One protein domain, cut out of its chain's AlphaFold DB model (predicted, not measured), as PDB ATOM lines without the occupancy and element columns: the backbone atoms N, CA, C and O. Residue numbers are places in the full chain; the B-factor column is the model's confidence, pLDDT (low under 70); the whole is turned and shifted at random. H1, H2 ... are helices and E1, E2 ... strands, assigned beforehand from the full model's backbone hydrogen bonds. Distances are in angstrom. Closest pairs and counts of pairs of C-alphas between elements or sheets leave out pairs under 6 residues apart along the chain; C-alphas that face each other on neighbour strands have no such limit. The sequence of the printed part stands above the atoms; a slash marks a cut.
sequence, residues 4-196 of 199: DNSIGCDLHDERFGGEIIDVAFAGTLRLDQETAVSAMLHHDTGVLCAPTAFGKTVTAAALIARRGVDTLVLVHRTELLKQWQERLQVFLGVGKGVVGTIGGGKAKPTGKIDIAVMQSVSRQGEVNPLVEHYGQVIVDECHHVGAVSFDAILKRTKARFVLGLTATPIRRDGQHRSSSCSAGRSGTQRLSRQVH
ATOM      1  N   ASP A   4      28.788  12.622  58.252       63.75
ATOM      2  CA  ASP A   4      27.739  11.744  58.786       63.75
ATOM      3  C   ASP A   4      28.195  10.962  60.033       63.75
ATOM      4  O   ASP A   4      27.376  10.323  60.680       63.75
ATOM      5  N   ASN A   5      29.493  11.007  60.373       66.75
ATOM      6  CA  ASN A   5      30.086  10.306  61.519       66.75
ATOM      7  C   ASN A   5      30.676  11.258  62.580       66.75
ATOM      8  O   ASN A   5      31.453  10.815  63.420       66.75
ATOM      9  N   SER A   6      30.359  12.560  62.541       64.44
ATOM     10  CA  SER A   6      30.858  13.560  63.510       64.44
ATOM     11  C   SER A   6      32.390  13.607  63.651       64.44
ATOM     12  O   SER A   6      32.918  13.972  64.698       64.44
ATOM     13  N   ILE A   7      33.120  13.252  62.590       67.06
ATOM     14  CA  ILE A   7      34.583  13.329  62.556       67.06
ATOM     15  C   ILE A   7      34.982  14.730  62.083       67.06
ATOM     16  O   ILE A   7      34.701  15.108  60.939       67.06
ATOM     17  N   GLY A   8      35.665  15.487  62.946       61.69
ATOM     18  CA  GLY A   8      36.362  16.710  62.550       61.69
ATOM     19  C   GLY A   8      37.422  16.381  61.500       61.69
ATOM     20  O   GLY A   8      38.246  15.494  61.707       61.69
ATOM     21  N   CYS A   9      37.376  17.047  60.349       60.16
ATOM     22  CA  CYS A   9      38.355  16.857  59.284       60.16
ATOM     23  C   CYS A   9      39.150  18.146  59.132       60.16
ATOM     24  O   CYS A   9      38.607  19.134  58.637       60.16
ATOM     25  N   ASP A  10      40.421  18.110  59.526       74.12
ATOM     26  CA  ASP A  10      41.381  19.131  59.131       74.12
ATOM     27  C   ASP A  10      41.950  18.751  57.757       74.12
ATOM     28  O   ASP A  10      42.392  17.615  57.542       74.12
ATOM     29  N   LEU A  11      41.822  19.658  56.791       73.00
ATOM     30  CA  LEU A  11      42.264  19.461  55.414       73.00
ATOM     31  C   LEU A  11      43.479  20.346  55.184       73.00
ATOM     32  O   LEU A  11      43.337  21.545  54.948       73.00
ATOM     33  N   HIS A  12      44.662  19.737  55.210       77.31
ATOM     34  CA  HIS A  12      45.892  20.429  54.863       77.31
ATOM     35  C   HIS A  12      46.190  20.238  53.371       77.31
ATOM     36  O   HIS A  12      46.274  19.110  52.871       77.31
ATOM     37  N   ASP A  13      46.294  21.349  52.642       83.00
ATOM     38  CA  ASP A  13      46.627  21.342  51.221       83.00
ATOM     39  C   ASP A  13      48.150  21.354  51.048       83.00
ATOM     40  O   ASP A  13      48.791  22.396  51.145       83.00
ATOM     41  N   GLU A  14      48.734  20.181  50.802       86.50
ATOM     42  CA  GLU A  14      50.180  20.009  50.591       86.50
ATOM     43  C   GLU A  14      50.614  20.268  49.137       86.50
ATOM     44  O   GLU A  14      51.754  19.976  48.756       86.50
ATOM     45  N   ARG A  15      49.706  20.748  48.279       90.69
ATOM     46  CA  ARG A  15      50.024  21.011  46.875       90.69
ATOM     47  C   ARG A  15      50.894  22.257  46.758       90.69
ATOM     48  O   ARG A  15      50.630  23.297  47.353       90.69
ATOM     49  N   PHE A  16      51.908  22.164  45.912       92.44
ATOM     50  CA  PHE A  16      52.739  23.284  45.524       92.44
ATOM     51  C   PHE A  16      51.952  24.194  44.573       92.44
ATOM     52  O   PHE A  16      51.571  23.789  43.472       92.44
ATOM     53  N   GLY A  17      51.665  25.416  45.028       91.12
ATOM     54  CA  GLY A  17      50.933  26.427  44.259       91.12
ATOM     55  C   GLY A  17      51.724  27.016  43.090       91.12
ATOM     56  O   GLY A  17      51.106  27.566  42.181       91.12
ATOM     57  N   GLY A  18      53.047  26.837  43.097       94.31
ATOM     58  CA  GLY A  18      53.969  27.386  42.112       94.31
ATOM     59  C   GLY A  18      54.544  28.744  42.481       94.31
ATOM     60  O   GLY A  18      53.996  29.460  43.319       94.31
ATOM     61  N   GLU A  19      55.640  29.093  41.816       96.31
ATOM     62  CA  GLU A  19      56.212  30.440  41.822       96.31
ATOM     63  C   GLU A  19      55.561  31.298  40.732       96.31
ATOM     64  O   GLU A  19      55.321  30.824  39.619       96.31
ATOM     65  N   ILE A  20      55.293  32.571  41.032       96.62
ATOM     66  CA  ILE A  20      54.681  33.493  40.069       96.62
ATOM     67  C   ILE A  20      55.663  33.771  38.926       96.62
ATOM     68  O   ILE A  20      56.824  34.129  39.144       96.62
ATOM     69  N   ILE A  21      55.170  33.669  37.694       94.94
ATOM     70  CA  ILE A  21      55.897  34.037  36.483       94.94
ATOM     71  C   ILE A  21      55.175  35.171  35.752       94.94
ATOM     72  O   ILE A  21      53.965  35.139  35.548       94.94
ATOM     73  N   ASP A  22      55.942  36.174  35.331       92.62
ATOM     74  CA  ASP A  22      55.439  37.293  34.537       92.62
ATOM     75  C   ASP A  22      55.485  36.932  33.048       92.62
ATOM     76  O   ASP A  22      56.517  37.061  32.383       92.62
ATOM     77  N   VAL A  23      54.384  36.370  32.547       93.44
ATOM     78  CA  VAL A  23      54.207  36.003  31.138       93.44
ATOM     79  C   VAL A  23      52.807  36.370  30.662       93.44
ATOM     80  O   VAL A  23      51.813  36.129  31.343       93.44
ATOM     81  N   ALA A  24      52.716  36.912  29.450       94.88
ATOM     82  CA  ALA A  24      51.456  37.278  28.818       94.88
ATOM     83  C   ALA A  24      51.189  36.399  27.595       94.88
ATOM     84  O   ALA A  24      52.110  35.966  26.908       94.88
ATOM     85  N   PHE A  25      49.915  36.154  27.289       97.31
ATOM     86  CA  PHE A  25      49.544  35.482  26.048       97.31
ATOM     87  C   PHE A  25      49.563  36.485  24.888       97.31
ATOM     88  O   PHE A  25      48.793  37.439  24.876       97.31
ATOM     89  N   ALA A  26      50.428  36.252  23.903       95.88
ATOM     90  CA  ALA A  26      50.661  37.121  22.749       95.88
ATOM     91  C   ALA A  26      49.821  36.748  21.506       95.88
ATOM     92  O   ALA A  26      50.094  37.220  20.404       95.88
ATOM     93  N   GLY A  27      48.825  35.866  21.650       93.12
ATOM     94  CA  GLY A  27      47.948  35.431  20.559       93.12
ATOM     95  C   GLY A  27      46.499  35.894  20.709       93.12
ATOM     96  O   GLY A  27      46.111  36.512  21.697       93.12
ATOM     97  N   THR A  28      45.660  35.511  19.746       95.81
ATOM     98  CA  THR A  28      44.199  35.651  19.828       95.81
ATOM     99  C   THR A  28      43.566  34.267  19.868       95.81
ATOM    100  O   THR A  28      43.830  33.437  18.996       95.81
ATOM    101  N   LEU A  29      42.742  34.009  20.883       96.62
ATOM    102  CA  LEU A  29      41.968  32.774  20.965       96.62
ATOM    103  C   LEU A  29      40.710  32.879  20.105       96.62
ATOM    104  O   LEU A  29      40.041  33.911  20.070       96.62
ATOM    105  N   ARG A  30      40.366  31.783  19.429       96.81
ATOM    106  CA  ARG A  30      39.029  31.616  18.851       96.81
ATOM    107  C   ARG A  30      37.997  31.421  19.966       96.81
ATOM    108  O   ARG A  30      38.343  30.999  21.067       96.81
ATOM    109  N   LEU A  31      36.718  31.652  19.671       95.94
ATOM    110  CA  LEU A  31      35.634  31.537  20.658       95.94
ATOM    111  C   LEU A  31      35.551  30.144  21.318       95.94
ATOM    112  O   LEU A  31      35.329  30.033  22.524       95.94
ATOM    113  N   ASP A  32      35.765  29.083  20.538       93.19
ATOM    114  CA  ASP A  32      35.797  27.698  21.020       93.19
ATOM    115  C   ASP A  32      36.971  27.454  21.984       93.19
ATOM    116  O   ASP A  32      36.813  26.792  23.011       93.19
ATOM    117  N   GLN A  33      38.134  28.043  21.699       96.44
ATOM    118  CA  GLN A  33      39.310  27.993  22.567       96.44
ATOM    119  C   GLN A  33      39.115  28.817  23.843       96.44
ATOM    120  O   GLN A  33      39.423  28.327  24.924       96.44
ATOM    121  N   GLU A  34      38.569  30.030  23.746       97.00
ATOM    122  CA  GLU A  34      38.278  30.900  24.893       97.00
ATOM    123  C   GLU A  34      37.328  30.215  25.883       97.00
ATOM    124  O   GLU A  34      37.585  30.177  27.088       97.00
ATOM    125  N   THR A  35      36.275  29.584  25.357       95.06
ATOM    126  CA  THR A  35      35.323  28.794  26.149       95.06
ATOM    127  C   THR A  35      36.029  27.650  26.877       95.06
ATOM    128  O   THR A  35      35.818  27.454  28.074       95.06
ATOM    129  N   ALA A  36      36.910  26.924  26.183       93.75
ATOM    130  CA  ALA A  36      37.677  25.835  26.779       93.75
ATOM    131  C   ALA A  36      38.657  26.325  27.858       93.75
ATOM    132  O   ALA A  36      38.728  25.724  28.929       93.75
ATOM    133  N   VAL A  37      39.385  27.423  27.617       96.50
ATOM    134  CA  VAL A  37      40.296  28.022  28.608       96.50
ATOM    135  C   VAL A  37      39.522  28.460  29.846       96.50
ATOM    136  O   VAL A  37      39.906  28.097  30.954       96.50
ATOM    137  N   SER A  38      38.416  29.189  29.667       95.75
ATOM    138  CA  SER A  38      37.567  29.636  30.772       95.75
ATOM    139  C   SER A  38      37.075  28.449  31.598       95.75
ATOM    140  O   SER A  38      37.292  28.411  32.808       95.75
ATOM    141  N   ALA A  39      36.521  27.413  30.960       93.56
ATOM    142  CA  ALA A  39      36.081  26.204  31.655       93.56
ATOM    143  C   ALA A  39      37.222  25.523  32.434       93.56
ATOM    144  O   ALA A  39      37.040  25.131  33.586       93.56
ATOM    145  N   MET A  40      38.414  25.427  31.840       93.75
ATOM    146  CA  MET A  40      39.573  24.804  32.482       93.75
ATOM    147  C   MET A  40      40.131  25.609  33.664       93.75
ATOM    148  O   MET A  40      40.644  25.005  34.603       93.75
ATOM    149  N   LEU A  41      40.028  26.942  33.657       94.69
ATOM    150  CA  LEU A  41      40.509  27.795  34.756       94.69
ATOM    151  C   LEU A  41      39.697  27.649  36.046       94.69
ATOM    152  O   LEU A  41      40.237  27.868  37.125       94.69
ATOM    153  N   HIS A  42      38.436  27.219  35.959       94.06
ATOM    154  CA  HIS A  42      37.600  26.936  37.133       94.06
ATOM    155  C   HIS A  42      38.012  25.653  37.876       94.06
ATOM    156  O   HIS A  42      37.420  25.300  38.901       94.06
ATOM    157  N   HIS A  43      38.994  24.917  37.354       91.69
ATOM    158  CA  HIS A  43      39.441  23.650  37.905       91.69
ATOM    159  C   HIS A  43      40.956  23.639  38.101       91.69
ATOM    160  O   HIS A  43      41.731  24.020  37.224       91.69
ATOM    161  N   ASP A  44      41.386  23.133  39.258       93.31
ATOM    162  CA  ASP A  44      42.802  22.887  39.515       93.31
ATOM    163  C   ASP A  44      43.325  21.789  38.564       93.31
ATOM    164  O   ASP A  44      44.358  21.937  37.909       93.31
ATOM    165  N   THR A  45      42.550  20.712  38.402       89.81
ATOM    166  CA  THR A  45      42.907  19.557  37.577       89.81
ATOM    167  C   THR A  45      41.866  19.256  36.502       89.81
ATOM    168  O   THR A  45      40.660  19.375  36.727       89.81
ATOM    169  N   GLY A  46      42.313  18.790  35.336       89.62
ATOM    170  CA  GLY A  46      41.404  18.239  34.336       89.62
ATOM    171  C   GLY A  46      42.061  17.783  33.043       89.62
ATOM    172  O   GLY A  46      43.280  17.824  32.893       89.62
ATOM    173  N   VAL A  47      41.241  17.316  32.104       90.31
ATOM    174  CA  VAL A  47      41.686  16.871  30.778       90.31
ATOM    175  C   VAL A  47      40.961  17.674  29.709       90.31
ATOM    176  O   VAL A  47      39.734  17.676  29.681       90.31
ATOM    177  N   LEU A  48      41.722  18.317  28.822       90.75
ATOM    178  CA  LEU A  48      41.224  18.949  27.609       90.75
ATOM    179  C   LEU A  48      41.250  17.931  26.466       90.75
ATOM    180  O   LEU A  48      42.304  17.633  25.893       90.75
ATOM    181  N   CYS A  49      40.072  17.418  26.123       89.88
ATOM    182  CA  CYS A  49      39.888  16.578  24.949       89.88
ATOM    183  C   CYS A  49      39.488  17.431  23.740       89.88
ATOM    184  O   CYS A  49      38.406  18.021  23.731       89.88
ATOM    185  N   ALA A  50      40.344  17.496  22.718       87.00
ATOM    186  CA  ALA A  50      40.070  18.261  21.504       87.00
ATOM    187  C   ALA A  50      40.853  17.739  20.279       87.00
ATOM    188  O   ALA A  50      42.012  17.341  20.420       87.00
ATOM    189  N   PRO A  51      40.271  17.773  19.064       85.12
ATOM    190  CA  PRO A  51      40.903  17.239  17.855       85.12
ATOM    191  C   PRO A  51      42.220  17.954  17.504       85.12
ATOM    192  O   PRO A  51      42.467  19.085  17.921       85.12
ATOM    193  N   THR A  52      43.064  17.319  16.684       78.94
ATOM    194  CA  THR A  52      44.425  17.782  16.331       78.94
ATOM    195  C   THR A  52      44.471  19.182  15.691       78.94
ATOM    196  O   THR A  52      45.483  19.865  15.789       78.94
ATOM    197  N   ALA A  53      43.361  19.670  15.132       85.25
ATOM    198  CA  ALA A  53      43.237  21.020  14.571       85.25
ATOM    199  C   ALA A  53      42.683  22.078  15.549       85.25
ATOM    200  O   ALA A  53      42.667  23.265  15.230       85.25
ATOM    201  N   PHE A  54      42.249  21.688  16.754       89.38
ATOM    202  CA  PHE A  54      41.681  22.626  17.729       89.38
ATOM    203  C   PHE A  54      42.702  23.667  18.203       89.38
ATOM    204  O   PHE A  54      42.335  24.792  18.532       89.38
ATOM    205  N   GLY A  55      43.991  23.321  18.206       91.75
ATOM    206  CA  GLY A  55      45.051  24.165  18.756       91.75
ATOM    207  C   GLY A  55      45.238  23.949  20.257       91.75
ATOM    208  O   GLY A  55      45.249  24.910  21.025       91.75
ATOM    209  N   LYS A  56      45.404  22.684  20.679       93.75
ATOM    210  CA  LYS A  56      45.659  22.310  22.084       93.75
ATOM    211  C   LYS A  56      46.846  23.076  22.674       93.75
ATOM    212  O   LYS A  56      46.726  23.629  23.757       93.75
ATOM    213  N   THR A  57      47.947  23.202  21.930       93.88
ATOM    214  CA  THR A  57      49.135  23.960  22.359       93.88
ATOM    215  C   THR A  57      48.855  25.455  22.535       93.88
ATOM    216  O   THR A  57      49.353  26.057  23.476       93.88
ATOM    217  N   VAL A  58      48.021  26.057  21.677       96.38
ATOM    218  CA  VAL A  58      47.612  27.472  21.800       96.38
ATOM    219  C   VAL A  58      46.768  27.674  23.057       96.38
ATOM    220  O   VAL A  58      47.015  28.580  23.846       96.38
ATOM    221  N   THR A  59      45.810  26.770  23.270       96.94
ATOM    222  CA  THR A  59      44.937  26.750  24.452       96.94
ATOM    223  C   THR A  59      45.759  26.562  25.731       96.94
ATOM    224  O   THR A  59      45.539  27.249  26.725       96.94
ATOM    225  N   ALA A  60      46.752  25.670  25.698       97.50
ATOM    226  CA  ALA A  60      47.671  25.439  26.803       97.50
ATOM    227  C   ALA A  60      48.560  26.658  27.085       97.50
ATOM    228  O   ALA A  60      48.708  27.021  28.244       97.50
ATOM    229  N   ALA A  61      49.093  27.328  26.058       97.94
ATOM    230  CA  ALA A  61      49.863  28.561  26.229       97.94
ATOM    231  C   ALA A  61      49.030  29.666  26.899       97.94
ATOM    232  O   ALA A  61      49.502  30.321  27.824       97.94
ATOM    233  N   ALA A  62      47.765  29.824  26.502       98.06
ATOM    234  CA  ALA A  62      46.860  30.759  27.165       98.06
ATOM    235  C   ALA A  62      46.571  30.370  28.624       98.06
ATOM    236  O   ALA A  62      46.513  31.244  29.485       98.06
ATOM    237  N   LEU A  63      46.429  29.074  28.928       98.06
ATOM    238  CA  LEU A  63      46.277  28.596  30.307       98.06
ATOM    239  C   LEU A  63      47.521  28.864  31.158       98.06
ATOM    240  O   LEU A  63      47.366  29.276  32.304       98.06
ATOM    241  N   ILE A  64      48.723  28.666  30.606       98.06
ATOM    242  CA  ILE A  64      49.994  28.995  31.271       98.06
ATOM    243  C   ILE A  64      50.021  30.483  31.620       98.06
ATOM    244  O   ILE A  64      50.218  30.835  32.777       98.06
ATOM    245  N   ALA A  65      49.745  31.351  30.644       97.81
ATOM    246  CA  ALA A  65      49.749  32.795  30.857       97.81
ATOM    247  C   ALA A  65      48.702  33.252  31.884       97.81
ATOM    248  O   ALA A  65      48.993  34.078  32.738       97.81
ATOM    249  N   ARG A  66      47.483  32.700  31.830       97.69
ATOM    250  CA  ARG A  66      46.401  33.085  32.752       97.69
ATOM    251  C   ARG A  66      46.593  32.559  34.169       97.69
ATOM    252  O   ARG A  66      46.096  33.180  35.100       97.69
ATOM    253  N   ARG A  67      47.260  31.414  34.335       96.94
ATOM    254  CA  ARG A  67      47.631  30.904  35.661       96.94
ATOM    255  C   ARG A  67      48.851  31.630  36.218       96.94
ATOM    256  O   ARG A  67      48.885  31.861  37.417       96.94
ATOM    257  N   GLY A  68      49.806  32.000  35.364       97.06
ATOM    258  CA  GLY A  68      50.960  32.812  35.750       97.06
ATOM    259  C   GLY A  68      51.859  32.133  36.783       97.06
ATOM    260  O   GLY A  68      52.445  32.822  37.612       97.06
ATOM    261  N   VAL A  69      51.952  30.800  36.757       97.88
ATOM    262  CA  VAL A  69      52.824  30.020  37.647       97.88
ATOM    263  C   VAL A  69      53.799  29.154  36.859       97.88
ATOM    264  O   VAL A  69      53.544  28.793  35.702       97.88
ATOM    265  N   ASP A  70      54.916  28.819  37.491       97.75
ATOM    266  CA  ASP A  70      55.901  27.894  36.951       97.75
ATOM    267  C   ASP A  70      55.263  26.591  36.425       97.75
ATOM    268  O   ASP A  70      54.467  25.906  37.074       97.75
ATOM    269  N   THR A  71      55.590  26.266  35.175       98.50
ATOM    270  CA  THR A  71      54.935  25.202  34.416       98.50
ATOM    271  C   THR A  71      55.931  24.211  33.834       98.50
ATOM    272  O   THR A  71      56.850  24.582  33.101       98.50
ATOM    273  N   LEU A  72      55.658  22.923  34.051       98.44
ATOM    274  CA  LEU A  72      56.300  21.817  33.354       98.44
ATOM    275  C   LEU A  72      55.356  21.203  32.317       98.44
ATOM    276  O   LEU A  72      54.294  20.673  32.650       98.44
ATOM    277  N   VAL A  73      55.771  21.207  31.053       98.06
ATOM    278  CA  VAL A  73      55.087  20.498  29.968       98.06
ATOM    279  C   VAL A  73      55.781  19.164  29.708       98.06
ATOM    280  O   VAL A  73      56.960  19.110  29.372       98.06
ATOM    281  N   LEU A  74      55.039  18.070  29.824       96.31
ATOM    282  CA  LEU A  74      55.498  16.708  29.589       96.31
ATOM    283  C   LEU A  74      55.067  16.234  28.201       96.31
ATOM    284  O   LEU A  74      53.883  16.251  27.871       96.31
ATOM    285  N   VAL A  75      56.031  15.771  27.406       95.25
ATOM    286  CA  VAL A  75      55.808  15.244  26.050       95.25
ATOM    287  C   VAL A  75      56.443  13.865  25.880       95.25
ATOM    288  O   VAL A  75      57.417  13.514  26.542       95.25
ATOM    289  N   HIS A  76      55.928  13.064  24.950       90.69
ATOM    290  CA  HIS A  76      56.420  11.697  24.736       90.69
ATOM    291  C   HIS A  76      57.654  11.571  23.816       90.69
ATOM    292  O   HIS A  76      58.330  10.546  23.852       90.69
ATOM    293  N   ARG A  77      57.970  12.586  22.994       91.38
ATOM    294  CA  ARG A  77      59.049  12.538  21.988       91.38
ATOM    295  C   ARG A  77      59.801  13.862  21.870       91.38
ATOM    296  O   ARG A  77      59.233  14.929  22.104       91.38
ATOM    297  N   THR A  78      61.068  13.798  21.467       94.00
ATOM    298  CA  THR A  78      61.956  14.970  21.347       94.00
ATOM    299  C   THR A  78      61.510  15.941  20.249       94.00
ATOM    300  O   THR A  78      61.706  17.147  20.377       94.00
ATOM    301  N   GLU A  79      60.876  15.454  19.183       95.06
ATOM    302  CA  GLU A  79      60.335  16.297  18.109       95.06
ATOM    303  C   GLU A  79      59.213  17.194  18.638       95.06
ATOM    304  O   GLU A  79      59.195  18.390  18.353       95.06
ATOM    305  N   LEU A  80      58.325  16.638  19.475       94.38
ATOM    306  CA  LEU A  80      57.272  17.417  20.125       94.38
ATOM    307  C   LEU A  80      57.846  18.453  21.084       94.38
ATOM    308  O   LEU A  80      57.322  19.557  21.148       94.38
ATOM    309  N   LEU A  81      58.923  18.126  21.804       96.19
ATOM    310  CA  LEU A  81      59.578  19.081  22.699       96.19
ATOM    311  C   LEU A  81      60.001  20.342  21.937       96.19
ATOM    312  O   LEU A  81      59.726  21.448  22.395       96.19
ATOM    313  N   LYS A  82      60.615  20.185  20.757       94.69
ATOM    314  CA  LYS A  82      61.025  21.324  19.917       94.69
ATOM    315  C   LYS A  82      59.819  22.124  19.423       94.69
ATOM    316  O   LYS A  82      59.811  23.344  19.546       94.69
ATOM    317  N   GLN A  83      58.775  21.442  18.949       95.44
ATOM    318  CA  GLN A  83      57.540  22.092  18.498       95.44
ATOM    319  C   GLN A  83      56.861  22.877  19.626       95.44
ATOM    320  O   GLN A  83      56.442  24.014  19.426       95.44
ATOM    321  N   TRP A  84      56.778  22.302  20.825       96.88
ATOM    322  CA  TRP A  84      56.263  22.991  22.004       96.88
ATOM    323  C   TRP A  84      57.107  24.213  22.355       96.88
ATOM    324  O   TRP A  84      56.546  25.271  22.622       96.88
ATOM    325  N   GLN A  85      58.436  24.096  22.301       96.31
ATOM    326  CA  GLN A  85      59.340  25.201  22.616       96.31
ATOM    327  C   GLN A  85      59.115  26.387  21.673       96.31
ATOM    328  O   GLN A  85      58.956  27.515  22.136       96.31
ATOM    329  N   GLU A  86      59.042  26.130  20.367       95.19
ATOM    330  CA  GLU A  86      58.757  27.152  19.354       95.19
ATOM    331  C   GLU A  86      57.383  27.797  19.579       95.19
ATOM    332  O   GLU A  86      57.245  29.020  19.550       95.19
ATOM    333  N   ARG A  87      56.356  26.986  19.854       95.94
ATOM    334  CA  ARG A  87      54.989  27.479  20.064       95.94
ATOM    335  C   ARG A  87      54.867  28.321  21.327       95.94
ATOM    336  O   ARG A  87      54.232  29.369  21.267       95.94
ATOM    337  N   LEU A  88      55.465  27.902  22.440       96.94
ATOM    338  CA  LEU A  88      55.443  28.683  23.679       96.94
ATOM    339  C   LEU A  88      56.220  29.992  23.529       96.94
ATOM    340  O   LEU A  88      55.730  31.016  23.984       96.94
ATOM    341  N   GLN A  89      57.362  29.996  22.834       95.50
ATOM    342  CA  GLN A  89      58.090  31.238  22.542       95.50
ATOM    343  C   GLN A  89      57.221  32.241  21.773       95.50
ATOM    344  O   GLN A  89      57.142  33.406  22.154       95.50
ATOM    345  N   VAL A  90      56.507  31.775  20.745       95.75
ATOM    346  CA  VAL A  90      55.606  32.624  19.949       95.75
ATOM    347  C   VAL A  90      54.404  33.100  20.768       95.75
ATOM    348  O   VAL A  90      54.143  34.296  20.835       95.75
ATOM    349  N   PHE A  91      53.662  32.185  21.397       97.00
ATOM    350  CA  PHE A  91      52.395  32.519  22.055       97.00
ATOM    351  C   PHE A  91      52.547  33.172  23.426       97.00
ATOM    352  O   PHE A  91      51.568  33.721  23.919       97.00
ATOM    353  N   LEU A  92      53.733  33.129  24.030       95.69
ATOM    354  CA  LEU A  92      54.033  33.859  25.263       95.69
ATOM    355  C   LEU A  92      54.885  35.112  25.017       95.69
ATOM    356  O   LEU A  92      55.230  35.810  25.964       95.69
ATOM    357  N   GLY A  93      55.257  35.392  23.761       92.06
ATOM    358  CA  GLY A  93      56.090  36.544  23.413       92.06
ATOM    359  C   GLY A  93      57.477  36.525  24.067       92.06
ATOM    360  O   GLY A  93      58.058  37.584  24.294       92.06
ATOM    361  N   VAL A  94      58.009  35.342  24.394       89.56
ATOM    362  CA  VAL A  94      59.281  35.200  25.117       89.56
ATOM    363  C   VAL A  94      60.445  34.869  24.183       89.56
ATOM    364  O   VAL A  94      60.311  34.129  23.208       89.56
ATOM    365  N   GLY A  95      61.623  35.407  24.505       84.75
ATOM    366  CA  GLY A  95      62.844  35.200  23.730       84.75
ATOM    367  C   GLY A  95      63.409  33.775  23.801       84.75
ATOM    368  O   GLY A  95      63.020  32.937  24.623       84.75
ATOM    369  N   LYS A  96      64.401  33.504  22.945       80.62
ATOM    370  CA  LYS A  96      65.152  32.239  22.969       80.62
ATOM    371  C   LYS A  96      65.826  32.051  24.332       80.62
ATOM    372  O   LYS A  96      66.451  32.966  24.849       80.62
ATOM    373  N   GLY A  97      65.728  30.842  24.884       79.44
ATOM    374  CA  GLY A  97      66.335  30.488  26.173       79.44
ATOM    375  C   GLY A  97      65.464  30.766  27.402       79.44
ATOM    376  O   GLY A  97      65.836  30.329  28.484       79.44
ATOM    377  N   VAL A  98      64.301  31.413  27.245       87.50
ATOM    378  CA  VAL A  98      63.333  31.603  28.344       87.50
ATOM    379  C   VAL A  98      62.545  30.323  28.637       87.50
ATOM    380  O   VAL A  98      62.184  30.074  29.780       87.50
ATOM    381  N   VAL A  99      62.307  29.497  27.611       96.19
ATOM    382  CA  VAL A  99      61.675  28.177  27.753       96.19
ATOM    383  C   VAL A  99      62.759  27.104  27.817       96.19
ATOM    384  O   VAL A  99      63.450  26.866  26.812       96.19
ATOM    385  N   GLY A 100      62.917  26.470  28.979       97.12
ATOM    386  CA  GLY A 100      63.906  25.418  29.195       97.12
ATOM    387  C   GLY A 100      63.453  24.061  28.673       97.12
ATOM    388  O   GLY A 100      62.296  23.836  28.310       97.12
ATOM    389  N   THR A 101      64.409  23.142  28.554       97.44
ATOM    390  CA  THR A 101      64.176  21.838  27.915       97.44
ATOM    391  C   THR A 101      64.929  20.706  28.600       97.44
ATOM    392  O   THR A 101      66.078  20.866  29.019       97.44
ATOM    393  N   ILE A 102      64.294  19.536  28.675       97.00
ATOM    394  CA  ILE A 102      64.874  18.301  29.212       97.00
ATOM    395  C   ILE A 102      64.551  17.154  28.252       97.00
ATOM    396  O   ILE A 102      63.431  16.649  28.206       97.00
ATOM    397  N   GLY A 103      65.523  16.728  27.455       94.81
ATOM    398  CA  GLY A 103      65.310  15.704  26.436       94.81
ATOM    399  C   GLY A 103      66.495  15.548  25.491       94.81
ATOM    400  O   GLY A 103      67.379  16.401  25.433       94.81
ATOM    401  N   GLY A 104      66.541  14.435  24.753       88.12
ATOM    402  CA  GLY A 104      67.589  14.189  23.750       88.12
ATOM    403  C   GLY A 104      69.019  14.226  24.309       88.12
ATOM    404  O   GLY A 104      69.926  14.708  23.637       88.12
ATOM    405  N   GLY A 105      69.208  13.793  25.562       89.25
ATOM    406  CA  GLY A 105      70.511  13.792  26.241       89.25
ATOM    407  C   GLY A 105      70.962  15.147  26.795       89.25
ATOM    408  O   GLY A 105      72.071  15.246  27.310       89.25
ATOM    409  N   LYS A 106      70.126  16.189  26.721       90.75
ATOM    410  CA  LYS A 106      70.416  17.523  27.267       90.75
ATOM    411  C   LYS A 106      69.379  17.894  28.324       90.75
ATOM    412  O   LYS A 106      68.197  17.594  28.173       90.75
ATOM    413  N   ALA A 107      69.824  18.570  29.376       94.56
ATOM    414  CA  ALA A 107      68.960  19.119  30.411       94.56
ATOM    415  C   ALA A 107      69.387  20.561  30.691       94.56
ATOM    416  O   ALA A 107      70.492  20.807  31.167       94.56
ATOM    417  N   LYS A 108      68.521  21.507  30.329       95.88
ATOM    418  CA  LYS A 108      68.671  22.939  30.600       95.88
ATOM    419  C   LYS A 108      67.319  23.502  31.064       95.88
ATOM    420  O   LYS A 108      66.696  24.245  30.300       95.88
ATOM    421  N   PRO A 109      66.809  23.066  32.231       96.69
ATOM    422  CA  PRO A 109      65.610  23.655  32.816       96.69
ATOM    423  C   PRO A 109      65.879  25.093  33.269       96.69
ATOM    424  O   PRO A 109      67.002  25.440  33.634       96.69
ATOM    425  N   THR A 110      64.835  25.909  33.247       96.12
ATOM    426  CA  THR A 110      64.818  27.282  33.763       96.12
ATOM    427  C   THR A 110      64.150  27.374  35.130       96.12
ATOM    428  O   THR A 110      64.353  28.364  35.828       96.12
ATOM    429  N   GLY A 111      63.339  26.375  35.499       95.25
ATOM    430  CA  GLY A 111      62.460  26.412  36.667       95.25
ATOM    431  C   GLY A 111      61.250  27.335  36.498       95.25
ATOM    432  O   GLY A 111      60.538  27.564  37.463       95.25
ATOM    433  N   LYS A 112      61.021  27.892  35.298       95.81
ATOM    434  CA  LYS A 112      59.890  28.788  35.009       95.81
ATOM    435  C   LYS A 112      58.906  28.143  34.050       95.81
ATOM    436  O   LYS A 112      57.797  27.806  34.429       95.81
ATOM    437  N   ILE A 113      59.300  27.962  32.795       97.88
ATOM    438  CA  ILE A 113      58.496  27.250  31.803       97.88
ATOM    439  C   ILE A 113      59.420  26.263  31.127       97.88
ATOM    440  O   ILE A 113      60.268  26.648  30.321       97.88
ATOM    441  N   ASP A 114      59.251  24.993  31.458       98.19
ATOM    442  CA  ASP A 114      60.128  23.938  30.985       98.19
ATOM    443  C   ASP A 114      59.344  22.857  30.252       98.19
ATOM    444  O   ASP A 114      58.205  22.536  30.586       98.19
ATOM    445  N   ILE A 115      59.971  22.279  29.230       98.25
ATOM    446  CA  ILE A 115      59.407  21.169  28.465       98.25
ATOM    447  C   ILE A 115      60.305  19.954  28.641       98.25
ATOM    448  O   ILE A 115      61.501  20.002  28.347       98.25
ATOM    449  N   ALA A 116      59.734  18.839  29.075       97.19
ATOM    450  CA  ALA A 116      60.472  17.614  29.317       97.19
ATOM    451  C   ALA A 116      59.905  16.427  28.541       97.19
ATOM    452  O   ALA A 116      58.701  16.168  28.527       97.19
ATOM    453  N   VAL A 117      60.799  15.647  27.935       94.75
ATOM    454  CA  VAL A 117      60.453  14.319  27.429       94.75
ATOM    455  C   VAL A 117      60.259  13.392  28.625       94.75
ATOM    456  O   VAL A 117      61.162  13.259  29.451       94.75
ATOM    457  N   MET A 118      59.120  12.703  28.704       91.81
ATOM    458  CA  MET A 118      58.757  11.875  29.864       91.81
ATOM    459  C   MET A 118      59.826  10.835  30.219       91.81
ATOM    460  O   MET A 118      60.192  10.696  31.379       91.81
ATOM    461  N   GLN A 119      60.411  10.171  29.219       89.69
ATOM    462  CA  GLN A 119      61.496   9.196  29.416       89.69
ATOM    463  C   GLN A 119      62.793   9.813  29.974       89.69
ATOM    464  O   GLN A 119      63.656   9.108  30.490       89.69
ATOM    465  N   SER A 120      62.970  11.131  29.852       92.69
ATOM    466  CA  SER A 120      64.128  11.831  30.419       92.69
ATOM    467  C   SER A 120      63.937  12.173  31.895       92.69
ATOM    468  O   SER A 120      64.930  12.286  32.607       92.69
ATOM    469  N   VAL A 121      62.688  12.294  32.352       92.44
ATOM    470  CA  VAL A 121      62.334  12.599  33.749       92.44
ATOM    471  C   VAL A 121      61.805  11.388  34.516       92.44
ATOM    472  O   VAL A 121      61.601  11.485  35.715       92.44
ATOM    473  N   SER A 122      61.611  10.253  33.849       89.69
ATOM    474  CA  SER A 122      61.234   8.974  34.449       89.69
ATOM    475  C   SER A 122      62.055   7.861  33.807       89.69
ATOM    476  O   SER A 122      61.810   7.495  32.654       89.69
ATOM    477  N   ARG A 123      63.029   7.314  34.541       83.44
ATOM    478  CA  ARG A 123      63.933   6.248  34.075       83.44
ATOM    479  C   ARG A 123      63.870   5.070  35.035       83.44
ATOM    480  O   ARG A 123      64.012   5.257  36.231       83.44
ATOM    481  N   GLN A 124      63.649   3.865  34.506       79.88
ATOM    482  CA  GLN A 124      63.622   2.621  35.296       79.88
ATOM    483  C   GLN A 124      62.668   2.659  36.512       79.88
ATOM    484  O   GLN A 124      62.922   2.031  37.529       79.88
ATOM    485  N   GLY A 125      61.553   3.391  36.407       75.38
ATOM    486  CA  GLY A 125      60.583   3.557  37.499       75.38
ATOM    487  C   GLY A 125      60.916   4.682  38.483       75.38
ATOM    488  O   GLY A 125      60.056   5.069  39.271       75.38
ATOM    489  N   GLU A 126      62.108   5.273  38.395       85.88
ATOM    490  CA  GLU A 126      62.491   6.438  39.184       85.88
ATOM    491  C   GLU A 126      62.137   7.729  38.448       85.88
ATOM    492  O   GLU A 126      62.634   8.025  37.356       85.88
ATOM    493  N   VAL A 127      61.264   8.521  39.067       91.81
ATOM    494  CA  VAL A 127      60.904   9.854  38.580       91.81
ATOM    495  C   VAL A 127      61.865  10.873  39.171       91.81
ATOM    496  O   VAL A 127      62.080  10.886  40.377       91.81
ATOM    497  N   ASN A 128      62.427  11.747  38.350       93.56
ATOM    498  CA  ASN A 128      63.333  12.792  38.795       93.56
ATOM    499  C   ASN A 128      62.586  13.791  39.717       93.56
ATOM    500  O   ASN A 128      61.524  14.278  39.322       93.56
ATOM    501  N   PRO A 129      63.127  14.122  40.911       94.19
ATOM    502  CA  PRO A 129      62.497  15.033  41.870       94.19
ATOM    503  C   PRO A 129      62.101  16.400  41.312       94.19
ATOM    504  O   PRO A 129      61.213  17.033  41.872       94.19
ATOM    505  N   LEU A 130      62.699  16.853  40.202       94.94
ATOM    506  CA  LEU A 130      62.392  18.170  39.641       94.94
ATOM    507  C   LEU A 130      60.895  18.391  39.369       94.94
ATOM    508  O   LEU A 130      60.444  19.529  39.368       94.94
ATOM    509  N   VAL A 131      60.126  17.323  39.121       94.50
ATOM    510  CA  VAL A 131      58.685  17.410  38.813       94.50
ATOM    511  C   VAL A 131      57.849  17.910  40.000       94.50
ATOM    512  O   VAL A 131      56.655  18.172  39.849       94.50
ATOM    513  N   GLU A 132      58.458  17.997  41.183       95.25
ATOM    514  CA  GLU A 132      57.864  18.532  42.410       95.25
ATOM    515  C   GLU A 132      57.928  20.064  42.477       95.25
ATOM    516  O   GLU A 132      57.196  20.651  43.266       95.25
ATOM    517  N   HIS A 133      58.769  20.705  41.656       95.81
ATOM    518  CA  HIS A 133      59.060  22.143  41.705       95.81
ATOM    519  C   HIS A 133      58.280  22.953  40.662       95.81
ATOM    520  O   HIS A 133      58.814  23.909  40.118       95.81
ATOM    521  N   TYR A 134      57.057  22.541  40.327       97.94
ATOM    522  CA  TYR A 134      56.197  23.294  39.411       97.94
ATOM    523  C   TYR A 134      54.779  23.356  39.956       97.94
ATOM    524  O   TYR A 134      54.220  22.322  40.336       97.94
ATOM    525  N   GLY A 135      54.181  24.546  39.973       97.31
ATOM    526  CA  GLY A 135      52.784  24.750  40.343       97.31
ATOM    527  C   GLY A 135      51.814  24.206  39.306       97.31
ATOM    528  O   GLY A 135      50.691  23.819  39.648       97.31
ATOM    529  N   GLN A 136      52.256  24.121  38.048       98.19
ATOM    530  CA  GLN A 136      51.488  23.559  36.948       98.19
ATOM    531  C   GLN A 136      52.236  22.450  36.201       98.19
ATOM    532  O   GLN A 136      53.372  22.606  35.763       98.19
ATOM    533  N   VAL A 137      51.544  21.337  35.959       97.69
ATOM    534  CA  VAL A 137      51.985  20.272  35.054       97.69
ATOM    535  C   VAL A 137      50.981  20.116  33.919       97.69
ATOM    536  O   VAL A 137      49.776  19.986  34.144       97.69
ATOM    537  N   ILE A 138      51.474  20.107  32.684       96.94
ATOM    538  CA  ILE A 138      50.689  19.823  31.480       96.94
ATOM    539  C   ILE A 138      51.243  18.559  30.837       96.94
ATOM    540  O   ILE A 138      52.443  18.470  30.617       96.94
ATOM    541  N   VAL A 139      50.394  17.591  30.505       94.44
ATOM    542  CA  VAL A 139      50.812  16.348  29.846       94.44
ATOM    543  C   VAL A 139      50.183  16.258  28.472       94.44
ATOM    544  O   VAL A 139      48.964  16.131  28.346       94.44
ATOM    545  N   ASP A 140      51.026  16.328  27.447       92.50
ATOM    546  CA  ASP A 140      50.607  16.220  26.057       92.50
ATOM    547  C   ASP A 140      50.397  14.764  25.642       92.50
ATOM    548  O   ASP A 140      51.141  13.869  26.045       92.50
ATOM    549  N   GLU A 141      49.359  14.545  24.839       85.75
ATOM    550  CA  GLU A 141      48.847  13.228  24.455       85.75
ATOM    551  C   GLU A 141      48.774  12.243  25.635       85.75
ATOM    552  O   GLU A 141      49.243  11.104  25.572       85.75
ATOM    553  N   CYS A 142      48.134  12.684  26.726       78.62
ATOM    554  CA  CYS A 142      48.052  11.944  27.989       78.62
ATOM    555  C   CYS A 142      47.399  10.552  27.861       78.62
ATOM    556  O   CYS A 142      47.525   9.731  28.764       78.62
ATOM    557  N   HIS A 143      46.726  10.270  26.741       76.00
ATOM    558  CA  HIS A 143      46.134   8.970  26.423       76.00
ATOM    559  C   HIS A 143      47.128   7.937  25.867       76.00
ATOM    560  O   HIS A 143      46.866   6.740  25.931       76.00
ATOM    561  N   HIS A 144      48.251   8.386  25.305       64.00
ATOM    562  CA  HIS A 144      49.288   7.523  24.735       64.00
ATOM    563  C   HIS A 144      50.397   7.184  25.730       64.00
ATOM    564  O   HIS A 144      51.266   6.361  25.438       64.00
ATOM    565  N   VAL A 145      50.400   7.822  26.899       61.53
ATOM    566  CA  VAL A 145      51.441   7.586  27.890       61.53
ATOM    567  C   VAL A 145      51.209   6.228  28.543       61.53
ATOM    568  O   VAL A 145      50.115   5.937  29.021       61.53
ATOM    569  N   GLY A 146      52.254   5.396  28.587       62.53
ATOM    570  CA  GLY A 146      52.218   4.152  29.350       62.53
ATOM    571  C   GLY A 146      51.761   4.441  30.779       62.53
ATOM    572  O   GLY A 146      52.378   5.262  31.463       62.53
ATOM    573  N   ALA A 147      50.681   3.776  31.204       63.44
ATOM    574  CA  ALA A 147      49.995   4.060  32.465       63.44
ATOM    575  C   ALA A 147      50.966   4.132  33.653       63.44
ATOM    576  O   ALA A 147      50.817   4.990  34.508       63.44
ATOM    577  N   VAL A 148      52.013   3.301  33.643       69.19
ATOM    578  CA  VAL A 148      53.030   3.228  34.699       69.19
ATOM    579  C   VAL A 148      53.855   4.514  34.824       69.19
ATOM    580  O   VAL A 148      53.940   5.069  35.915       69.19
ATOM    581  N   SER A 149      54.452   5.019  33.740       72.31
ATOM    582  CA  SER A 149      55.311   6.215  33.810       72.31
ATOM    583  C   SER A 149      54.503   7.482  34.088       72.31
ATOM    584  O   SER A 149      54.961   8.360  34.816       72.31
ATOM    585  N   PHE A 150      53.297   7.582  33.522       76.94
ATOM    586  CA  PHE A 150      52.388   8.693  33.802       76.94
ATOM    587  C   PHE A 150      51.951   8.706  35.266       76.94
ATOM    588  O   PHE A 150      52.090   9.726  35.935       76.94
ATOM    589  N   ASP A 151      51.478   7.564  35.769       80.50
ATOM    590  CA  ASP A 151      51.026   7.409  37.151       80.50
ATOM    591  C   ASP A 151      52.169   7.650  38.143       80.50
ATOM    592  O   ASP A 151      51.981   8.346  39.137       80.50
ATOM    593  N   ALA A 152      53.386   7.184  37.847       85.25
ATOM    594  CA  ALA A 152      54.562   7.469  38.668       85.25
ATOM    595  C   ALA A 152      54.856   8.976  38.756       85.25
ATOM    596  O   ALA A 152      55.104   9.496  39.846       85.25
ATOM    597  N   ILE A 153      54.794   9.698  37.630       87.44
ATOM    598  CA  ILE A 153      55.014  11.151  37.615       87.44
ATOM    599  C   ILE A 153      53.887  11.882  38.353       87.44
ATOM    600  O   ILE A 153      54.176  12.766  39.159       87.44
ATOM    601  N   LEU A 154      52.626  11.496  38.143       84.00
ATOM    602  CA  LEU A 154      51.480  12.085  38.843       84.00
ATOM    603  C   LEU A 154      51.495  11.822  40.353       84.00
ATOM    604  O   LEU A 154      51.076  12.676  41.128       84.00
ATOM    605  N   LYS A 155      51.990  10.661  40.792       87.25
ATOM    606  CA  LYS A 155      52.157  10.345  42.219       87.25
ATOM    607  C   LYS A 155      53.258  11.170  42.876       87.25
ATOM    608  O   LYS A 155      53.177  11.444  44.077       87.25
ATOM    609  N   ARG A 156      54.293  11.519  42.107       91.94
ATOM    610  CA  ARG A 156      55.439  12.280  42.600       91.94
ATOM    611  C   ARG A 156      55.209  13.786  42.564       91.94
ATOM    612  O   ARG A 156      55.633  14.463  43.491       91.94
ATOM    613  N   THR A 157      54.564  14.312  41.524       92.44
ATOM    614  CA  THR A 157      54.342  15.757  41.395       92.44
ATOM    615  C   THR A 157      53.527  16.311  42.563       92.44
ATOM    616  O   THR A 157      52.645  15.650  43.116       92.44
ATOM    617  N   LYS A 158      53.830  17.556  42.927       94.38
ATOM    618  CA  LYS A 158      53.097  18.331  43.931       94.38
ATOM    619  C   LYS A 158      52.269  19.447  43.301       94.38
ATOM    620  O   LYS A 158      51.639  20.190  44.041       94.38
ATOM    621  N   ALA A 159      52.255  19.564  41.974       95.69
ATOM    622  CA  ALA A 159      51.588  20.652  41.274       95.69
ATOM    623  C   ALA A 159      50.123  20.787  41.704       95.69
ATOM    624  O   ALA A 159      49.344  19.832  41.626       95.69
ATOM    625  N   ARG A 160      49.732  21.995  42.119       95.25
ATOM    626  CA  ARG A 160      48.324  22.327  42.345       95.25
ATOM    627  C   ARG A 160      47.518  22.128  41.069       95.25
ATOM    628  O   ARG A 160      46.396  21.625  41.131       95.25
ATOM    629  N   PHE A 161      48.097  22.514  39.935       96.56
ATOM    630  CA  PHE A 161      47.428  22.530  38.652       96.56
ATOM    631  C   PHE A 161      47.907  21.397  37.741       96.56
ATOM    632  O   PHE A 161      49.073  21.352  37.363       96.56
ATOM    633  N   VAL A 162      47.005  20.510  37.309       95.38
ATOM    634  CA  VAL A 162      47.363  19.383  36.423       95.38
ATOM    635  C   VAL A 162      46.426  19.316  35.225       95.38
ATOM    636  O   VAL A 162      45.216  19.163  35.379       95.38
ATOM    637  N   LEU A 163      46.978  19.411  34.018       94.62
ATOM    638  CA  LEU A 163      46.225  19.392  32.766       94.62
ATOM    639  C   LEU A 163      46.678  18.242  31.864       94.62
ATOM    640  O   LEU A 163      47.832  18.196  31.454       94.62
ATOM    641  N   GLY A 164      45.764  17.355  31.484       93.06
ATOM    642  CA  GLY A 164      45.974  16.425  30.373       93.06
ATOM    643  C   GLY A 164      45.495  17.026  29.054       93.06
ATOM    644  O   GLY A 164      44.419  17.618  29.006       93.06
ATOM    645  N   LEU A 165      46.256  16.862  27.977       92.50
ATOM    646  CA  LEU A 165      45.843  17.211  26.618       92.50
ATOM    647  C   LEU A 165      45.701  15.930  25.803       92.50
ATOM    648  O   LEU A 165      46.598  15.090  25.793       92.50
ATOM    649  N   THR A 166      44.583  15.770  25.103       88.62
ATOM    650  CA  THR A 166      44.352  14.569  24.296       88.62
ATOM    651  C   THR A 166      43.482  14.860  23.081       88.62
ATOM    652  O   THR A 166      42.563  15.676  23.142       88.62
ATOM    653  N   ALA A 167      43.776  14.203  21.957       83.31
ATOM    654  CA  ALA A 167      42.855  14.156  20.819       83.31
ATOM    655  C   ALA A 167      41.679  13.188  21.021       83.31
ATOM    656  O   ALA A 167      40.641  13.342  20.377       83.31
ATOM    657  N   THR A 168      41.836  12.197  21.900       66.00
ATOM    658  CA  THR A 168      40.868  11.121  22.118       66.00
ATOM    659  C   THR A 168      40.289  11.192  23.536       66.00
ATOM    660  O   THR A 168      41.043  11.285  24.511       66.00
ATOM    661  N   PRO A 169      38.957  11.166  23.702       54.91
ATOM    662  CA  PRO A 169      38.364  11.089  25.027       54.91
ATOM    663  C   PRO A 169      38.571   9.678  25.584       54.91
ATOM    664  O   PRO A 169      38.232   8.699  24.923       54.91
ATOM    665  N   ILE A 170      39.081   9.563  26.811       48.62
ATOM    666  CA  ILE A 170      39.048   8.300  27.558       48.62
ATOM    667  C   ILE A 170      37.817   8.330  28.473       48.62
ATOM    668  O   ILE A 170      37.749   9.139  29.399       48.62
ATOM    669  N   ARG A 171      36.855   7.425  28.252       47.44
ATOM    670  CA  ARG A 171      35.869   7.003  29.267       47.44
ATOM    671  C   ARG A 171      35.980   5.497  29.482       47.44
ATOM    672  O   ARG A 171      36.295   4.762  28.554       47.44
ATOM    673  N   ARG A 172      35.700   5.071  30.716       44.09
ATOM    674  CA  ARG A 172      35.828   3.698  31.239       44.09
ATOM    675  C   ARG A 172      34.990   2.629  30.506       44.09
ATOM    676  O   ARG A 172      35.163   1.457  30.809       44.09
ATOM    677  N   ASP A 173      34.156   3.001  29.529       45.38
ATOM    678  CA  ASP A 173      33.016   2.178  29.094       45.38
ATOM    679  C   ASP A 173      33.027   1.800  27.591       45.38
ATOM    680  O   ASP A 173      32.014   1.380  27.041       45.38
ATOM    681  N   GLY A 174      34.162   1.929  26.890       37.22
ATOM    682  CA  GLY A 174      34.402   1.211  25.624       37.22
ATOM    683  C   GLY A 174      33.563   1.575  24.380       37.22
ATOM    684  O   GLY A 174      33.698   0.890  23.370       37.22
ATOM    685  N   GLN A 175      32.740   2.630  24.379       38.25
ATOM    686  CA  GLN A 175      32.008   3.072  23.177       38.25
ATOM    687  C   GLN A 175      32.468   4.440  22.657       38.25
ATOM    688  O   GLN A 175      32.422   5.458  23.348       38.25
ATOM    689  N   HIS A 176      32.905   4.448  21.396       42.19
ATOM    690  CA  HIS A 176      33.310   5.634  20.647       42.19
ATOM    691  C   HIS A 176      32.108   6.343  20.010       42.19
ATOM    692  O   HIS A 176      31.431   5.747  19.177       42.19
ATOM    693  N   ARG A 177      31.938   7.639  20.314       31.95
ATOM    694  CA  ARG A 177      31.658   8.769  19.386       31.95
ATOM    695  C   ARG A 177      31.059   9.957  20.153       31.95
ATOM    696  O   ARG A 177      29.993   9.830  20.739       31.95
ATOM    697  N   SER A 178      31.705  11.122  20.068       31.53
ATOM    698  CA  SER A 178      31.116  12.392  19.591       31.53
ATOM    699  C   SER A 178      31.994  13.593  19.954       31.53
ATOM    700  O   SER A 178      32.540  13.706  21.048       31.53
ATOM    701  N   SER A 179      32.117  14.484  18.979       32.50
ATOM    702  CA  SER A 179      32.839  15.752  18.937       32.50
ATOM    703  C   SER A 179      32.333  16.771  19.967       32.50
ATOM    704  O   SER A 179      31.566  17.669  19.629       32.50
ATOM    705  N   SER A 180      32.763  16.655  21.222       34.78
ATOM    706  CA  SER A 180      32.561  17.703  22.228       34.78
ATOM    707  C   SER A 180      33.831  17.912  23.048       34.78
ATOM    708  O   SER A 180      34.445  16.962  23.538       34.78
ATOM    709  N   CYS A 181      34.253  19.172  23.153       40.72
ATOM    710  CA  CYS A 181      35.314  19.574  24.060       40.72
ATOM    711  C   CYS A 181      34.764  19.446  25.484       40.72
ATOM    712  O   CYS A 181      33.796  20.119  25.830       40.72
ATOM    713  N   SER A 182      35.315  18.533  26.282       45.16
ATOM    714  CA  SER A 182      34.865  18.296  27.655       45.16
ATOM    715  C   SER A 182      36.030  18.476  28.617       45.16
ATOM    716  O   SER A 182      37.097  17.904  28.411       45.16
ATOM    717  N   ALA A 183      35.816  19.284  29.658       47.97
ATOM    718  CA  ALA A 183      36.705  19.381  30.806       47.97
ATOM    719  C   ALA A 183      36.332  18.260  31.788       47.97
ATOM    720  O   ALA A 183      35.339  18.346  32.511       47.97
ATOM    721  N   GLY A 184      37.079  17.157  31.770       44.75
ATOM    722  CA  GLY A 184      36.895  16.066  32.734       44.75
ATOM    723  C   GLY A 184      37.655  16.340  34.031       44.75
ATOM    724  O   GLY A 184      38.799  16.782  33.971       44.75
ATOM    725  N   ARG A 185      37.073  16.043  35.203       41.03
ATOM    726  CA  ARG A 185      37.806  16.062  36.484       41.03
ATOM    727  C   ARG A 185      38.725  14.842  36.579       41.03
ATOM    728  O   ARG A 185      38.240  13.713  36.550       41.03
ATOM    729  N   SER A 186      40.026  15.063  36.764       42.22
ATOM    730  CA  SER A 186      40.948  14.027  37.246       42.22
ATOM    731  C   SER A 186      41.175  14.250  38.738       42.22
ATOM    732  O   SER A 186      41.740  15.265  39.145       42.22
ATOM    733  N   GLY A 187      40.647  13.355  39.572       36.19
ATOM    734  CA  GLY A 187      40.774  13.446  41.022       36.19
ATOM    735  C   GLY A 187      42.176  13.054  41.474       36.19
ATOM    736  O   GLY A 187      42.471  11.871  41.614       36.19
ATOM    737  N   THR A 188      43.024  14.038  41.745       37.75
ATOM    738  CA  THR A 188      44.245  13.848  42.538       37.75
ATOM    739  C   THR A 188      44.369  15.030  43.492       37.75
ATOM    740  O   THR A 188      45.170  15.936  43.309       37.75
ATOM    741  N   GLN A 189      43.488  15.073  44.490       41.41
ATOM    742  CA  GLN A 189      43.648  15.984  45.618       41.41
ATOM    743  C   GLN A 189      44.552  15.294  46.639       41.41
ATOM    744  O   GLN A 189      44.137  14.342  47.301       41.41
ATOM    745  N   ARG A 190      45.802  15.753  46.733       45.78
ATOM    746  CA  ARG A 190      46.752  15.347  47.774       45.78
ATOM    747  C   ARG A 190      46.394  16.114  49.053       45.78
ATOM    748  O   ARG A 190      47.006  17.117  49.385       45.78
ATOM    749  N   LEU A 191      45.301  15.688  49.681       43.78
ATOM    750  CA  LEU A 191      44.828  16.194  50.966       43.78
ATOM    751  C   LEU A 191      45.329  15.236  52.039       43.78
ATOM    752  O   LEU A 191      44.912  14.072  52.055       43.78
ATOM    753  N   SER A 192      46.207  15.695  52.924       39.88
ATOM    754  CA  SER A 192      46.490  14.945  54.142       39.88
ATOM    755  C   SER A 192      45.337  15.168  55.121       39.88
ATOM    756  O   SER A 192      44.853  16.283  55.318       39.88
ATOM    757  N   ARG A 193      44.811  14.066  55.663       38.69
ATOM    758  CA  ARG A 193      43.761  14.081  56.684       38.69
ATOM    759  C   ARG A 193      44.412  13.784  58.018       38.69
ATOM    760  O   ARG A 193      44.943  12.689  58.192       38.69
ATOM    761  N   GLN A 194      44.323  14.717  58.956       47.38
ATOM    762  CA  GLN A 194      44.511  14.392  60.363       47.38
ATOM    763  C   GLN A 194      43.137  14.178  60.991       47.38
ATOM    764  O   GLN A 194      42.245  15.018  60.874       47.38
ATOM    765  N   VAL A 195      42.953  13.004  61.590       41.94
ATOM    766  CA  VAL A 195      41.742  12.656  62.333       41.94
ATOM    767  C   VAL A 195      42.061  12.879  63.799       41.94
ATOM    768  O   VAL A 195      42.915  12.184  64.345       41.94
ATOM    769  N   HIS A 196      41.377  13.830  64.422       48.28
ATOM    770  CA  HIS A 196      41.484  14.076  65.858       48.28
ATOM    771  C   HIS A 196      40.137  13.765  66.520       48.28
ATOM    772  O   HIS A 196      39.097  14.134  65.963       48.28
TER     773      HIS A 196
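What this domain is: This is residues 4 to 196 of the 199 residues of the protein "DNA primase/type III restriction enzyme/DEAD/DEAH box helicase" of Azotobacter chroococcum NCIMB 8003 (UniProt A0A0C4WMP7). A twisted sheet of eight strands makes the core of the body, with H1, H2 and H3 packed over one of its faces, short H4 on the opposite face, and H5 and H6 grazing it. A two-stranded antiparallel ribbon, E1 and E10, reaches away from this body and holds the residues near the two ends of the printed part. The printed part has 193 residues, with six named helices and ten named strands, in the order E1 H1 E2 H2 E3 H3 E4 E5 E6 H4 H5 E7 H6 E8 E9 E10; the class is mixed, helices and strands. The large sheet is mixed and runs E5 E4 E6 E3 E7 E8 E2 E9. The whole is compact, with a radius of gyration of the C-alphas of 17.0 A and spans of 55 by 39 by 34 A.

How they stand to each other: The large sheet runs, strand beside strand, E5 at residues 106 to 108, E4 at 99 to 103, E6 at 113 to 117, E3 at 71 to 75, E7 at 136 to 139, E8 at 161 to 166, E2 at 45 to 49 and E9 at 182 to 184. E3 and E7 are parallel at 11 degrees, with N 74 and O 138 at 2.7 A. E8 and E2 are parallel at 16 degrees, with N 48 and O 164 at 2.8 A. The edge strands E5 and E9 are antiparallel to their neighbours: E4 and E5 form a hairpin with N 108 and O 101 at 2.8 A, and E2 and E9 have N 47 and O 184 at 3.1 A. H3, residues 78 to 91, is on the sheet at a height of 8.8 A, over E6 and along the strands, at 10 degrees to E6 on the local plane. H2, residues 56 to 67, lies on the same face over E7, at a height of 8.9 A. H2 touches H3 with residues 57 to 62 alone, at a steep tilt of 55 degrees; the closest C-alphas are those of Ala 61 and Leu 88, 6.1 A apart. H1, residues 31 to 41, lies on that face too, over E2, and touches H2, with the C-alphas of Gln 33 and Thr 59 closest at 6.1 A. H4, residues 118 to 121, is on the opposite face. H5, residues 129 to 132, and H6, residues 147 to 156, touch, with the C-alphas of Glu 132 and Arg 156 closest at 6.7 A; each only grazes the sheet. E7, H6 and E8 form a strand-helix-strand unit, two parallel neighbour strands with a helix between them in the chain, with a right-handed crossover. Three split units, whose strands have others between them in the sheet, are also right-handed: E2, H2, E3; E3, H3, E4; and E6, H4 H5, E7. E1, residues 9 to 13, and E10, residues 191 to 195, are antiparallel at 151 degrees, with N 192 and O 12 at 3.4 A. In H1, H2, H3 and H6 every O i to N i+4 pair is within hydrogen-bond range, while H4 and H5 are too short for such a pair.

Where its parts are: E1 begins at C-alpha 9, (38.355, 16.857, 59.284), and spans 12.4 A. H3, the longest helix, spans 20.0 A from C-alpha 78 at (61.956, 14.970, 21.347); H2 spans 16.2 A, H1 15.4 A and H6 14.1 A. E8, the longest strand by residues, spans 16.7 A. E10 spans 12.3 A and ends at C-alpha 195, (41.742, 12.656, 62.333).

The domain as a whole: The two C-alphas farthest apart, those of Asn 5 and Lys 96, are 56.5 A apart. The printed part has no cut. The links from E1 to H1, 17 residues, and from E8 to E9, 15 residues, are long. The mean pLDDT of the printed part is 83.3, and it is under 70 at residues 4 to 9, 144 to 148 and 168 to 196.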